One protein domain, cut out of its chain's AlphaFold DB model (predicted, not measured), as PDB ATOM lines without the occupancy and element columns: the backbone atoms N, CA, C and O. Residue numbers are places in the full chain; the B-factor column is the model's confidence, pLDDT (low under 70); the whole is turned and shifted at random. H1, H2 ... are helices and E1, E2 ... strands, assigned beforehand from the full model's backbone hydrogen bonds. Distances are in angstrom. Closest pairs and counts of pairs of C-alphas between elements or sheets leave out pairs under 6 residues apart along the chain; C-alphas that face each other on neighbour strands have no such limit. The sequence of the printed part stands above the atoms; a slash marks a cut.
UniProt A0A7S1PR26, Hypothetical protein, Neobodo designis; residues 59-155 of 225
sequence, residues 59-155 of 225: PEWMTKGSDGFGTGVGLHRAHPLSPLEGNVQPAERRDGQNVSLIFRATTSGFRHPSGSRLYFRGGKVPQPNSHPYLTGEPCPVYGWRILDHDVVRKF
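This is residues 59 to 155 of the 225 residues of the protein "Hypothetical protein" of Neobodo designis (UniProt A0A7S1PR26). Little regular structure is here: a compact body of winding loops, with helix H2 on one side, the small hairpin of E1 and E2 on the opposite side, and the short helix H1 between. The printed part has 97 residues, 22 of them in named elements, ordered H1, H2, E1, E2; the class is mixed, the sheet E1 - E2 antiparallel. The radius of gyration of the C-alphas is 13.6 A, the spans 38 by 35 by 25 A.

Find C-alpha 61 at (149.720, 134.747, 131.476), where H1, residues 61 to 64, begins. H2, residues 99 to 108, runs 13.7 A. E1 is residues 136 to 139; E2, residues 143 to 146, ends at (141.949, 122.019, 132.675).

H1 and H2 are apart. The closest C-alphas of H1 and E1, Trp 61 and Pro 138, are 7.9 A apart. At the hairpin, look for N 137 and O 145, 3.0 A apart, within hydrogen-bond range. In H2 every O i to N i+4 pair is within range; H1 is too short for one.

The printed part has no cut. The links H1 to H2 and H2 to E1 are long. Residues 91 to 92 and 95 to 96 have pLDDT under 70.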
ATOM      1  N   PRO A  59     149.479 132.685 125.204       89.50
ATOM      2  CA  PRO A  59     148.685 133.587 126.029       89.50
ATOM      3  C   PRO A  59     149.541 134.415 127.005       89.50
ATOM      4  O   PRO A  59     150.566 133.962 127.524       89.50
ATOM      5  N   GLU A  60     149.079 135.634 127.317       89.94
ATOM      6  CA  GLU A  60     149.855 136.619 128.093       89.94
ATOM      7  C   GLU A  60     150.264 136.124 129.496       89.94
ATOM      8  O   GLU A  60     151.334 136.494 129.998       89.94
ATOM      9  N   TRP A  61     149.463 135.253 130.124       91.94
ATOM     10  CA  TRP A  61     149.720 134.747 131.476       91.94
ATOM     11  C   TRP A  61     151.021 133.935 131.580       91.94
ATOM     12  O   TRP A  61     151.609 133.870 132.657       91.94
ATOM     13  N   MET A  62     151.541 133.389 130.476       92.94
ATOM     14  CA  MET A  62     152.828 132.678 130.468       92.94
ATOM     15  C   MET A  62     154.035 133.611 130.641       92.94
ATOM     16  O   MET A  62     155.122 133.155 131.000       92.94
ATOM     17  N   THR A  63     153.859 134.913 130.385       88.56
ATOM     18  CA  THR A  63     154.926 135.925 130.488       88.56
ATOM     19  C   THR A  63     154.750 136.846 131.690       88.56
ATOM     20  O   THR A  63     155.728 137.133 132.379       88.56
ATOM     21  N   LYS A  64     153.517 137.294 131.957       89.06
ATOM     22  CA  LYS A  64     153.203 138.242 133.041       89.06
ATOM     23  C   LYS A  64     152.585 137.582 134.272       89.06
ATOM     24  O   LYS A  64     152.627 138.170 135.344       89.06
ATOM     25  N   GLY A  65     152.057 136.370 134.128       90.94
ATOM     26  CA  GLY A  65     151.259 135.708 135.150       90.94
ATOM     27  C   GLY A  65     149.787 136.076 135.047       90.94
ATOM     28  O   GLY A  65     149.407 137.040 134.384       90.94
ATOM     29  N   SER A  66     148.959 135.261 135.683       90.06
ATOM     30  CA  SER A  66     147.512 135.483 135.805       90.06
ATOM     31  C   SER A  66     147.126 136.312 137.030       90.06
ATOM     32  O   SER A  66     146.017 136.833 137.096       90.06
ATOM     33  N   ASP A  67     148.037 136.446 137.991       89.69
ATOM     34  CA  ASP A  67     147.832 137.121 139.266       89.69
ATOM     35  C   ASP A  67     148.987 138.087 139.589       89.69
ATOM     36  O   ASP A  67     149.965 138.210 138.849       89.69
ATOM     37  N   GLY A  68     148.891 138.761 140.738       88.06
ATOM     38  CA  GLY A  68     149.936 139.658 141.236       88.06
ATOM     39  C   GLY A  68     151.209 138.957 141.730       88.06
ATOM     40  O   GLY A  68     152.144 139.644 142.141       88.06
ATOM     41  N   PHE A  69     151.267 137.621 141.714       88.06
ATOM     42  CA  PHE A  69     152.431 136.834 142.137       88.06
ATOM     43  C   PHE A  69     153.205 136.230 140.957       88.06
ATOM     44  O   PHE A  69     154.329 135.757 141.143       88.06
ATOM     45  N   GLY A  70     152.637 136.278 139.751       90.62
ATOM     46  CA  GLY A  70     153.216 135.693 138.549       90.62
ATOM     47  C   GLY A  70     152.855 134.215 138.348       90.62
ATOM     48  O   GLY A  70     153.628 133.458 137.757       90.62
ATOM     49  N   THR A  71     151.699 133.773 138.837       92.12
ATOM     50  CA  THR A  71     151.202 132.405 138.663       92.12
ATOM     51  C   THR A  71     151.022 132.086 137.184       92.12
ATOM     52  O   THR A  71     150.298 132.775 136.459       92.12
ATOM     53  N   GLY A  72     151.692 131.021 136.742       92.00
ATOM     54  CA  GLY A  72     151.712 130.585 135.348       92.00
ATOM     55  C   GLY A  72     152.878 131.136 134.520       92.00
ATOM     56  O   GLY A  72     153.055 130.686 133.391       92.00
ATOM     57  N   VAL A  73     153.726 132.025 135.057       94.25
ATOM     58  CA  VAL A  73     154.920 132.497 134.332       94.25
ATOM     59  C   VAL A  73     155.928 131.365 134.164       94.25
ATOM     60  O   VAL A  73     156.428 130.805 135.143       94.25
ATOM     61  N   GLY A  74     156.279 131.059 132.920       94.25
ATOM     62  CA  GLY A  74     157.238 130.003 132.629       94.25
ATOM     63  C   GLY A  74     157.228 129.565 131.178       94.25
ATOM     64  O   GLY A  74     156.552 130.152 130.337       94.25
ATOM     65  N   LEU A  75     158.014 128.531 130.893       94.44
ATOM     66  CA  LEU A  75     158.034 127.878 129.594       94.44
ATOM     67  C   LEU A  75     157.070 126.689 129.595       94.44
ATOM     68  O   LEU A  75     157.233 125.759 130.384       94.44
ATOM     69  N   HIS A  76     156.097 126.716 128.691       94.44
ATOM     70  CA  HIS A  76     155.034 125.727 128.567       94.44
ATOM     71  C   HIS A  76     155.077 125.092 127.184       94.44
ATOM     72  O   HIS A  76     155.013 125.781 126.162       94.44
ATOM     73  N   ARG A  77     155.183 123.764 127.162       92.56
ATOM     74  CA  ARG A  77     155.174 122.960 125.940       92.56
ATOM     75  C   ARG A  77     153.747 122.506 125.660       92.56
ATOM     76  O   ARG A  77     153.167 121.810 126.483       92.56
ATOM     77  N   ALA A  78     153.199 122.852 124.504       91.19
ATOM     78  CA  ALA A  78     151.907 122.327 124.069       91.19
ATOM     79  C   ALA A  78     152.065 120.974 123.362       91.19
ATOM     80  O   ALA A  78     153.115 120.681 122.778       91.19
ATOM     81  N   HIS A  79     151.035 120.132 123.437       91.50
ATOM     82  CA  HIS A  79     150.976 118.928 122.610       91.50
ATOM     83  C   HIS A  79     150.720 119.333 121.146       91.50
ATOM     84  O   HIS A  79     149.935 120.251 120.928       91.50
ATOM     85  N   PRO A  80     151.314 118.674 120.133       88.25
ATOM     86  CA  PRO A  80     151.126 119.062 118.728       88.25
ATOM     87  C   PRO A  80     149.669 119.045 118.245       88.25
ATOM     88  O   PRO A  80     149.316 119.794 117.341       88.25
ATOM     89  N   LEU A  81     148.847 118.182 118.849       88.88
ATOM     90  CA  LEU A  81     147.412 118.055 118.563       88.88
ATOM     91  C   LEU A  81     146.527 118.899 119.493       88.88
ATOM     92  O   LEU A  81     145.318 118.935 119.297       88.88
ATOM     93  N   SER A  82     147.104 119.537 120.514       89.19
ATOM     94  CA  SER A  82     146.328 120.370 121.431       89.19
ATOM     95  C   SER A  82     145.934 121.678 120.744       89.19
ATOM     96  O   SER A  82     146.768 122.262 120.046       89.19
ATOM     97  N   PRO A  83     144.712 122.190 120.970       88.06
ATOM     98  CA  PRO A  83     144.348 123.545 120.577       88.06
ATOM     99  C   PRO A  83     145.043 124.614 121.436       88.06
ATOM    100  O   PRO A  83     144.972 125.795 121.108       88.06
ATOM    101  N   LEU A  84     145.683 124.236 122.551       89.38
ATOM    102  CA  LEU A  84     146.373 125.177 123.425       89.38
ATOM    103  C   LEU A  84     147.720 125.586 122.830       89.38
ATOM    104  O   LEU A  84     148.539 124.749 122.455       89.38
ATOM    105  N   GLU A  85     147.990 126.887 122.831       88.56
ATOM    106  CA  GLU A  85     149.251 127.433 122.346       88.56
ATOM    107  C   GLU A  85     150.225 127.671 123.507       88.56
ATOM    108  O   GLU A  85     149.960 128.430 124.441       88.56
ATOM    109  N   GLY A  86     151.371 126.992 123.458       89.25
ATOM    110  CA  GLY A  86     152.476 127.163 124.398       89.25
ATOM    111  C   GLY A  86     153.556 128.097 123.853       89.25
ATOM    112  O   GLY A  86     153.753 128.209 122.645       89.25
ATOM    113  N   ASN A  87     154.327 128.729 124.740       90.00
ATOM    114  CA  ASN A  87     155.488 129.543 124.348       90.00
ATOM    115  C   ASN A  87     156.751 128.712 124.030       90.00
ATOM    116  O   ASN A  87     157.781 129.271 123.647       90.00
ATOM    117  N   VAL A  88     156.680 127.382 124.153       89.25
ATOM    118  CA  VAL A  88     157.683 126.439 123.650       89.25
ATOM    119  C   VAL A  88     157.080 125.634 122.511       89.25
ATOM    120  O   VAL A  88     156.220 124.780 122.723       89.25
ATOM    121  N   GLN A  89     157.582 125.875 121.302       80.81
ATOM    122  CA  GLN A  89     157.207 125.098 120.133       80.81
ATOM    123  C   GLN A  89     157.823 123.685 120.182       80.81
ATOM    124  O   GLN A  89     158.953 123.522 120.669       80.81
ATOM    125  N   PRO A  90     157.102 122.656 119.698       72.75
ATOM    126  CA  PRO A  90     157.647 121.311 119.530       72.75
ATOM    127  C   PRO A  90     158.792 121.304 118.508       72.75
ATOM    128  O   PRO A  90     158.939 122.230 117.715       72.75
ATOM    129  N   ALA A  91     159.610 120.245 118.521       68.25
ATOM    130  CA  ALA A  91     160.805 120.130 117.676       68.25
ATOM    131  C   ALA A  91     160.521 120.353 116.175       68.25
ATOM    132  O   ALA A  91     161.332 120.962 115.489       68.25
ATOM    133  N   GLU A  92     159.351 119.919 115.709       68.25
ATOM    134  CA  GLU A  92     158.889 120.028 114.320       68.25
ATOM    135  C   GLU A  92     158.509 121.457 113.899       68.25
ATOM    136  O   GLU A  92     158.479 121.753 112.713       68.25
ATOM    137  N   ARG A  93     158.217 122.350 114.856       70.62
ATOM    138  CA  ARG A  93     157.796 123.740 114.606       70.62
ATOM    139  C   ARG A  93     158.780 124.750 115.202       70.62
ATOM    140  O   ARG A  93     158.402 125.827 115.641       70.62
ATOM    141  N   ARG A  94     160.068 124.412 115.288       71.19
ATOM    142  CA  ARG A  94     161.066 125.331 115.871       71.19
ATOM    143  C   ARG A  94     161.336 126.574 115.028       71.19
ATOM    144  O   ARG A  94     161.919 127.525 115.550       71.19
ATOM    145  N   ASP A  95     160.906 126.586 113.774       69.50
ATOM    146  CA  ASP A  95     161.066 127.732 112.889       69.50
ATOM    147  C   ASP A  95     160.268 128.925 113.437       69.50
ATOM    148  O   ASP A  95     159.045 128.896 113.558       69.50
ATOM    149  N   GLY A  96     160.984 129.972 113.858       69.50
ATOM    150  CA  GLY A  96     160.403 131.137 114.538       69.50
ATOM    151  C   GLY A  96     160.286 131.012 116.065       69.50
ATOM    152  O   GLY A  96     159.687 131.877 116.707       69.50
ATOM    153  N   GLN A  97     160.864 129.978 116.686       78.94
ATOM    154  CA  GLN A  97     160.917 129.872 118.143       78.94
ATOM    155  C   GLN A  97     161.830 130.950 118.743       78.94
ATOM    156  O   GLN A  97     162.966 131.158 118.316       78.94
ATOM    157  N   ASN A  98     161.362 131.604 119.808       80.88
ATOM    158  CA  ASN A  98     162.155 132.604 120.513       80.88
ATOM    159  C   ASN A  98     163.216 131.935 121.411       80.88
ATOM    160  O   ASN A  98     163.035 131.772 122.620       80.88
ATOM    161  N   VAL A  99     164.341 131.544 120.803       84.12
ATOM    162  CA  VAL A  99     165.470 130.881 121.481       84.12
ATOM    163  C   VAL A  99     166.018 131.737 122.625       84.12
ATOM    164  O   VAL A  99     166.366 131.208 123.679       84.12
ATOM    165  N   SER A 100     166.035 133.062 122.456       85.38
ATOM    166  CA  SER A 100     166.540 133.989 123.474       85.38
ATOM    167  C   SER A 100     165.693 133.971 124.751       85.38
ATOM    168  O   SER A 100     166.235 133.930 125.857       85.38
ATOM    169  N   LEU A 101     164.365 133.919 124.608       85.75
ATOM    170  CA  LEU A 101     163.436 133.818 125.730       85.75
ATOM    171  C   LEU A 101     163.612 132.489 126.464       85.75
ATOM    172  O   LEU A 101     163.668 132.469 127.694       85.75
ATOM    173  N   ILE A 102     163.766 131.397 125.714       89.31
ATOM    174  CA  ILE A 102     163.977 130.071 126.292       89.31
ATOM    175  C   ILE A 102     165.291 130.027 127.066       89.31
ATOM    176  O   ILE A 102     165.300 129.633 128.231       89.31
ATOM    177  N   PHE A 103     166.379 130.487 126.450       89.94
ATOM    178  CA  PHE A 103     167.696 130.534 127.075       89.94
ATOM    179  C   PHE A 103     167.696 131.406 128.334       89.94
ATOM    180  O   PHE A 103     168.222 131.005 129.373       89.94
ATOM    181  N   ARG A 104     167.057 132.580 128.290       90.56
ATOM    182  CA  ARG A 104     166.928 133.464 129.455       90.56
ATOM    183  C   ARG A 104     166.164 132.788 130.589       90.56
ATOM    184  O   ARG A 104     166.596 132.862 131.740       90.56
ATOM    185  N   ALA A 105     165.048 132.137 130.278       90.75
ATOM    186  CA  ALA A 105     164.223 131.467 131.270       90.75
ATOM    187  C   ALA A 105     164.955 130.276 131.909       90.75
ATOM    188  O   ALA A 105     164.892 130.110 133.124       90.75
ATOM    189  N   THR A 106     165.698 129.482 131.134       92.19
ATOM    190  CA  THR A 106     166.431 128.318 131.661       92.19
ATOM    191  C   THR A 106     167.680 128.699 132.456       92.19
ATOM    192  O   THR A 106     167.993 128.030 133.436       92.19
ATOM    193  N   THR A 107     168.377 129.777 132.084       90.94
ATOM    194  CA  THR A 107     169.617 130.206 132.762       90.94
ATOM    195  C   THR A 107     169.373 131.147 133.936       90.94
ATOM    196  O   THR A 107     170.006 131.025 134.982       90.94
ATOM    197  N   SER A 108     168.460 132.105 133.778       90.06
ATOM    198  CA  SER A 108     168.263 133.200 134.734       90.06
ATOM    199  C   SER A 108     166.864 133.237 135.355       90.06
ATOM    200  O   SER A 108     166.662 133.944 136.347       90.06
ATOM    201  N   GLY A 109     165.915 132.467 134.820       92.38
ATOM    202  CA  GLY A 109     164.512 132.545 135.215       92.38
ATOM    203  C   GLY A 109     163.870 133.890 134.866       92.38
ATOM    204  O   GLY A 109     164.477 134.774 134.257       92.38
ATOM    205  N   PHE A 110     162.620 134.062 135.284       91.88
ATOM    206  CA  PHE A 110     161.901 135.327 135.152       91.88
ATOM    207  C   PHE A 110     161.947 136.084 136.475       91.88
ATOM    208  O   PHE A 110     161.522 135.571 137.508       91.88
ATOM    209  N   ARG A 111     162.469 137.313 136.472       91.31
ATOM    210  CA  ARG A 111     162.457 138.168 137.665       91.31
ATOM    211  C   ARG A 111     161.109 138.875 137.749       91.31
ATOM    212  O   ARG A 111     160.827 139.740 136.924       91.31
ATOM    213  N   HIS A 112     160.298 138.499 138.728       92.94
ATOM    214  CA  HIS A 112     158.998 139.114 138.950       92.94
ATOM    215  C   HIS A 112     159.139 140.390 139.801       92.94
ATOM    216  O   HIS A 112     159.995 140.426 140.693       92.94
ATOM    217  N   PRO A 113     158.315 141.434 139.578       90.94
ATOM    218  CA  PRO A 113     158.338 142.658 140.384       90.94
ATOM    219  C   PRO A 113     158.105 142.443 141.885       90.94
ATOM    220  O   PRO A 113     158.581 143.240 142.683       90.94
ATOM    221  N   SER A 114     157.455 141.342 142.283       88.50
ATOM    222  CA  SER A 114     157.304 140.949 143.698       88.50
ATOM    223  C   SER A 114     158.625 140.586 144.393       88.50
ATOM    224  O   SER A 114     158.631 140.296 145.585       88.50
ATOM    225  N   GLY A 115     159.744 140.544 143.663       88.31
ATOM    226  CA  GLY A 115     161.057 140.172 144.189       88.31
ATOM    227  C   GLY A 115     161.383 138.683 144.055       88.31
ATOM    228  O   GLY A 115     162.537 138.299 144.243       88.31
ATOM    229  N   SER A 116     160.425 137.839 143.661       90.00
ATOM    230  CA  SER A 116     160.667 136.412 143.430       90.00
ATOM    231  C   SER A 116     161.182 136.115 142.017       90.00
ATOM    232  O   SER A 116     160.747 136.721 141.037       90.00
ATOM    233  N   ARG A 117     162.058 135.111 141.889       93.69
ATOM    234  CA  ARG A 117     162.370 134.486 140.591       93.69
ATOM    235  C   ARG A 117     161.351 133.383 140.300       93.69
ATOM    236  O   ARG A 117     161.096 132.527 141.150       93.69
ATOM    237  N   LEU A 118     160.770 133.424 139.111       93.75
ATOM    238  CA  LEU A 118     159.787 132.475 138.602       93.75
ATOM    239  C   LEU A 118     160.438 131.581 137.548       93.75
ATOM    240  O   LEU A 118     161.436 131.967 136.931       93.75
ATOM    241  N   TYR A 119     159.874 130.389 137.359       94.56
ATOM    242  CA  TYR A 119     160.358 129.316 136.483       94.56
ATOM    243  C   TYR A 119     161.719 128.695 136.867       94.56
ATOM    244  O   TYR A 119     161.815 127.478 136.991       94.56
ATOM    245  N   PHE A 120     162.755 129.494 137.137       95.69
ATOM    246  CA  PHE A 120     164.061 129.009 137.595       95.69
ATOM    247  C   PHE A 120     164.624 129.895 138.712       95.69
ATOM    248  O   PHE A 120     164.808 131.101 138.539       95.69
ATOM    249  N   ARG A 121     164.893 129.292 139.878       92.44
ATOM    250  CA  ARG A 121     165.449 129.979 141.061       92.44
ATOM    251  C   ARG A 121     166.934 129.676 141.305       92.44
ATOM    252  O   ARG A 121     167.583 130.446 142.003       92.44
ATOM    253  N   GLY A 122     167.464 128.604 140.715       91.75
ATOM    254  CA  GLY A 122     168.837 128.119 140.889       91.75
ATOM    255  C   GLY A 122     168.905 126.587 140.886       91.75
ATOM    256  O   GLY A 122     167.874 125.917 140.904       91.75
ATOM    257  N   GLY A 123     170.119 126.027 140.863       93.31
ATOM    258  CA  GLY A 123     170.342 124.576 140.875       93.31
ATOM    259  C   GLY A 123     170.248 123.935 139.487       93.31
ATOM    260  O   GLY A 123     170.886 124.398 138.543       93.31
ATOM    261  N   LYS A 124     169.476 122.847 139.362       94.31
ATOM    262  CA  LYS A 124     169.338 122.092 138.106       94.31
ATOM    263  C   LYS A 124     168.523 122.882 137.080       94.31
ATOM    264  O   LYS A 124     167.367 123.216 137.324       94.31
ATOM    265  N   VAL A 125     169.120 123.116 135.913       93.44
ATOM    266  CA  VAL A 125     168.492 123.836 134.797       93.44
ATOM    267  C   VAL A 125     167.242 123.085 134.304       93.44
ATOM    268  O   VAL A 125     167.325 121.879 134.040       93.44
ATOM    269  N   PRO A 126     166.087 123.763 134.159       93.44
ATOM    270  CA  PRO A 126     164.880 123.141 133.631       93.44
ATOM    271  C   PRO A 126     165.047 122.823 132.142       93.44
ATOM    272  O   PRO A 126     165.636 123.600 131.392       93.44
ATOM    273  N   GLN A 127     164.502 121.687 131.704       92.75
ATOM    274  CA  GLN A 127     164.544 121.234 130.311       92.75
ATOM    275  C   GLN A 127     163.160 121.387 129.657       92.75
ATOM    276  O   GLN A 127     162.325 120.494 129.801       92.75
ATOM    277  N   PRO A 128     162.885 122.473 128.914       90.56
ATOM    278  CA  PRO A 128     161.537 122.775 128.411       90.56
ATOM    279  C   PRO A 128     160.995 121.702 127.457       90.56
ATOM    280  O   PRO A 128     159.797 121.456 127.390       90.56
ATOM    281  N   ASN A 129     161.894 121.007 126.754       88.38
ATOM    282  CA  ASN A 129     161.541 119.950 125.805       88.38
ATOM    283  C   ASN A 129     160.969 118.693 126.476       88.38
ATOM    284  O   ASN A 129     160.257 117.940 125.818       88.38
ATOM    285  N   SER A 130     161.279 118.458 127.753       90.50
ATOM    286  CA  SER A 130     160.793 117.309 128.527       90.50
ATOM    287  C   SER A 130     159.697 117.680 129.524       90.50
ATOM    288  O   SER A 130     159.219 116.808 130.248       90.50
ATOM    289  N   HIS A 131     159.259 118.945 129.555       93.00
ATOM    290  CA  HIS A 131     158.133 119.342 130.397       93.00
ATOM    291  C   HIS A 131     156.859 118.596 129.977       93.00
ATOM    292  O   HIS A 131     156.668 118.330 128.779       93.00
ATOM    293  N   PRO A 132     155.977 118.252 130.933       94.62
ATOM    294  CA  PRO A 132     154.664 117.727 130.596       94.62
ATOM    295  C   PRO A 132     153.933 118.719 129.691       94.62
ATOM    296  O   PRO A 132     154.184 119.925 129.724       94.62
ATOM    297  N   TYR A 133     153.068 118.183 128.840       95.00
ATOM    298  CA  TYR A 133     152.294 119.007 127.933       95.00
ATOM    299  C   TYR A 133     151.301 119.879 128.708       95.00
ATOM    300  O   TYR A 133     150.767 119.462 129.735       95.00
ATOM    301  N   LEU A 134     151.073 121.090 128.208       94.94
ATOM    302  CA  LEU A 134     150.111 122.034 128.754       94.94
ATOM    303  C   LEU A 134     148.689 121.473 128.636       94.94
ATOM    304  O   LEU A 134     148.287 121.038 127.564       94.94
ATOM    305  N   THR A 135     147.936 121.518 129.733       94.88
ATOM    306  CA  THR A 135     146.573 120.963 129.821       94.88
ATOM    307  C   THR A 135     145.496 122.029 130.003       94.88
ATOM    308  O   THR A 135     144.306 121.725 129.985       94.88
ATOM    309  N   GLY A 136     145.874 123.283 130.237       94.19
ATOM    310  CA  GLY A 136     144.917 124.316 130.594       94.19
ATOM    311  C   GLY A 136     145.557 125.652 130.912       94.19
ATOM    312  O   GLY A 136     146.627 125.979 130.398       94.19
ATOM    313  N   GLU A 137     144.890 126.413 131.768       94.00
ATOM    314  CA  GLU A 137     145.303 127.762 132.135       94.00
ATOM    315  C   GLU A 137     145.069 128.039 133.626       94.00
ATOM    316  O   GLU A 137     144.211 127.412 134.259       94.00
ATOM    317  N   PRO A 138     145.816 128.982 134.217       94.56
ATOM    318  CA  PRO A 138     145.611 129.357 135.604       94.56
ATOM    319  C   PRO A 138     144.276 130.092 135.797       94.56
ATOM    320  O   PRO A 138     143.843 130.882 134.959       94.56
ATOM    321  N   CYS A 139     143.629 129.848 136.935       90.75
ATOM    322  CA  CYS A 139     142.359 130.462 137.315       90.75
ATOM    323  C   CYS A 139     142.436 130.940 138.772       90.75
ATOM    324  O   CYS A 139     142.815 130.150 139.634       90.75
ATOM    325  N   PRO A 140     142.027 132.180 139.098       88.50
ATOM    326  CA  PRO A 140     142.117 132.697 140.466       88.50
ATOM    327  C   PRO A 140     141.219 131.954 141.467       88.50
ATOM    328  O   PRO A 140     141.492 131.981 142.660       88.50
ATOM    329  N   VAL A 141     140.156 131.288 140.998       89.88
ATOM    330  CA  VAL A 141     139.195 130.587 141.867       89.88
ATOM    331  C   VAL A 141     139.692 129.189 142.249       89.88
ATOM    332  O   VAL A 141     139.656 128.823 143.418       89.88
ATOM    333  N   TYR A 142     140.173 128.411 141.272       89.50
ATOM    334  CA  TYR A 142     140.530 126.993 141.451       89.50
ATOM    335  C   TYR A 142     142.038 126.711 141.333       89.50
ATOM    336  O   TYR A 142     142.473 125.566 141.424       89.50
ATOM    337  N   GLY A 143     142.851 127.736 141.077       91.56
ATOM    338  CA  GLY A 143     144.278 127.615 140.782       91.56
ATOM    339  C   GLY A 143     144.544 127.261 139.319       91.56
ATOM    340  O   GLY A 143     145.154 128.051 138.601       91.56
ATOM    341  N   TRP A 144     144.061 126.105 138.850       93.94
ATOM    342  CA  TRP A 144     144.266 125.633 137.475       93.94
ATOM    343  C   TRP A 144     142.982 125.075 136.867       93.94
ATOM    344  O   TRP A 144     142.350 124.185 137.434       93.94
ATOM    345  N   ARG A 145     142.609 125.574 135.687       93.31
ATOM    346  CA  ARG A 145     141.472 125.081 134.910       93.31
ATOM    347  C   ARG A 145     141.989 124.223 133.764       93.31
ATOM    348  O   ARG A 145     142.663 124.731 132.873       93.31
ATOM    349  N   ILE A 146     141.648 122.937 133.780       93.56
ATOM    350  CA  ILE A 146     141.949 122.019 132.675       93.56
ATOM    351  C   ILE A 146     141.030 122.381 131.504       93.56
ATOM    352  O   ILE A 146     139.814 122.424 131.671       93.56
ATOM    353  N   LEU A 147     141.625 122.690 130.353       90.62
ATOM    354  CA  LEU A 147     140.917 123.009 129.110       90.62
ATOM    355  C   LEU A 147     141.017 121.864 128.104       90.62
ATOM    356  O   LEU A 147     140.072 121.615 127.365       90.62
ATOM    357  N   ASP A 148     142.158 121.180 128.088       90.88
ATOM    358  CA  ASP A 148     142.431 120.062 127.200       90.88
ATOM    359  C   ASP A 148     142.606 118.785 128.025       90.88
ATOM    360  O   ASP A 148     143.625 118.565 128.692       90.88
ATOM    361  N   HIS A 149     141.559 117.962 128.012       92.12
ATOM    362  CA  HIS A 149     141.523 116.694 128.731       92.12
ATOM    363  C   HIS A 149     142.247 115.569 127.982       92.12
ATOM    364  O   HIS A 149     142.702 114.624 128.630       92.12
ATOM    365  N   ASP A 150     142.399 115.681 126.663       91.31
ATOM    366  CA  ASP A 150     142.951 114.624 125.807       91.31
ATOM    367  C   ASP A 150     144.479 114.565 125.896       91.31
ATOM    368  O   ASP A 150     145.101 113.518 125.706       91.31
ATOM    369  N   VAL A 151     145.103 115.681 126.278       92.56
ATOM    370  CA  VAL A 151     146.541 115.747 126.576       92.56
ATOM    371  C   VAL A 151     146.923 114.883 127.785       92.56
ATOM    372  O   VAL A 151     148.062 114.405 127.883       92.56
ATOM    373  N   VAL A 152     145.992 114.665 128.718       93.44
ATOM    374  CA  VAL A 152     146.243 113.860 129.915       93.44
ATOM    375  C   VAL A 152     146.198 112.380 129.549       93.44
ATOM    376  O   VAL A 152     145.139 111.794 129.341       93.44
ATOM    377  N   ARG A 153     147.374 111.747 129.517       91.81
ATOM    378  CA  ARG A 153     147.503 110.322 129.197       91.81
ATOM    379  C   ARG A 153     146.846 109.466 130.278       91.81
ATOM    380  O   ARG A 153     147.347 109.386 131.400       91.81
ATOM    381  N   LYS A 154     145.757 108.794 129.913       92.25
ATOM    382  CA  LYS A 154     145.127 107.741 130.712       92.25
ATOM    383  C   LYS A 154     145.684 106.399 130.257       92.25
ATOM    384  O   LYS A 154     145.605 106.053 129.083       92.25
ATOM    385  N   PHE A 155     146.295 105.669 131.182       92.25
ATOM    386  CA  PHE A 155     146.864 104.355 130.902       92.25
ATOM    387  C   PHE A 155     145.840 103.286 131.271       92.25
ATOM    388  O   PHE A 155     145.823 102.788 132.395       92.25
TER     389      PHE A 155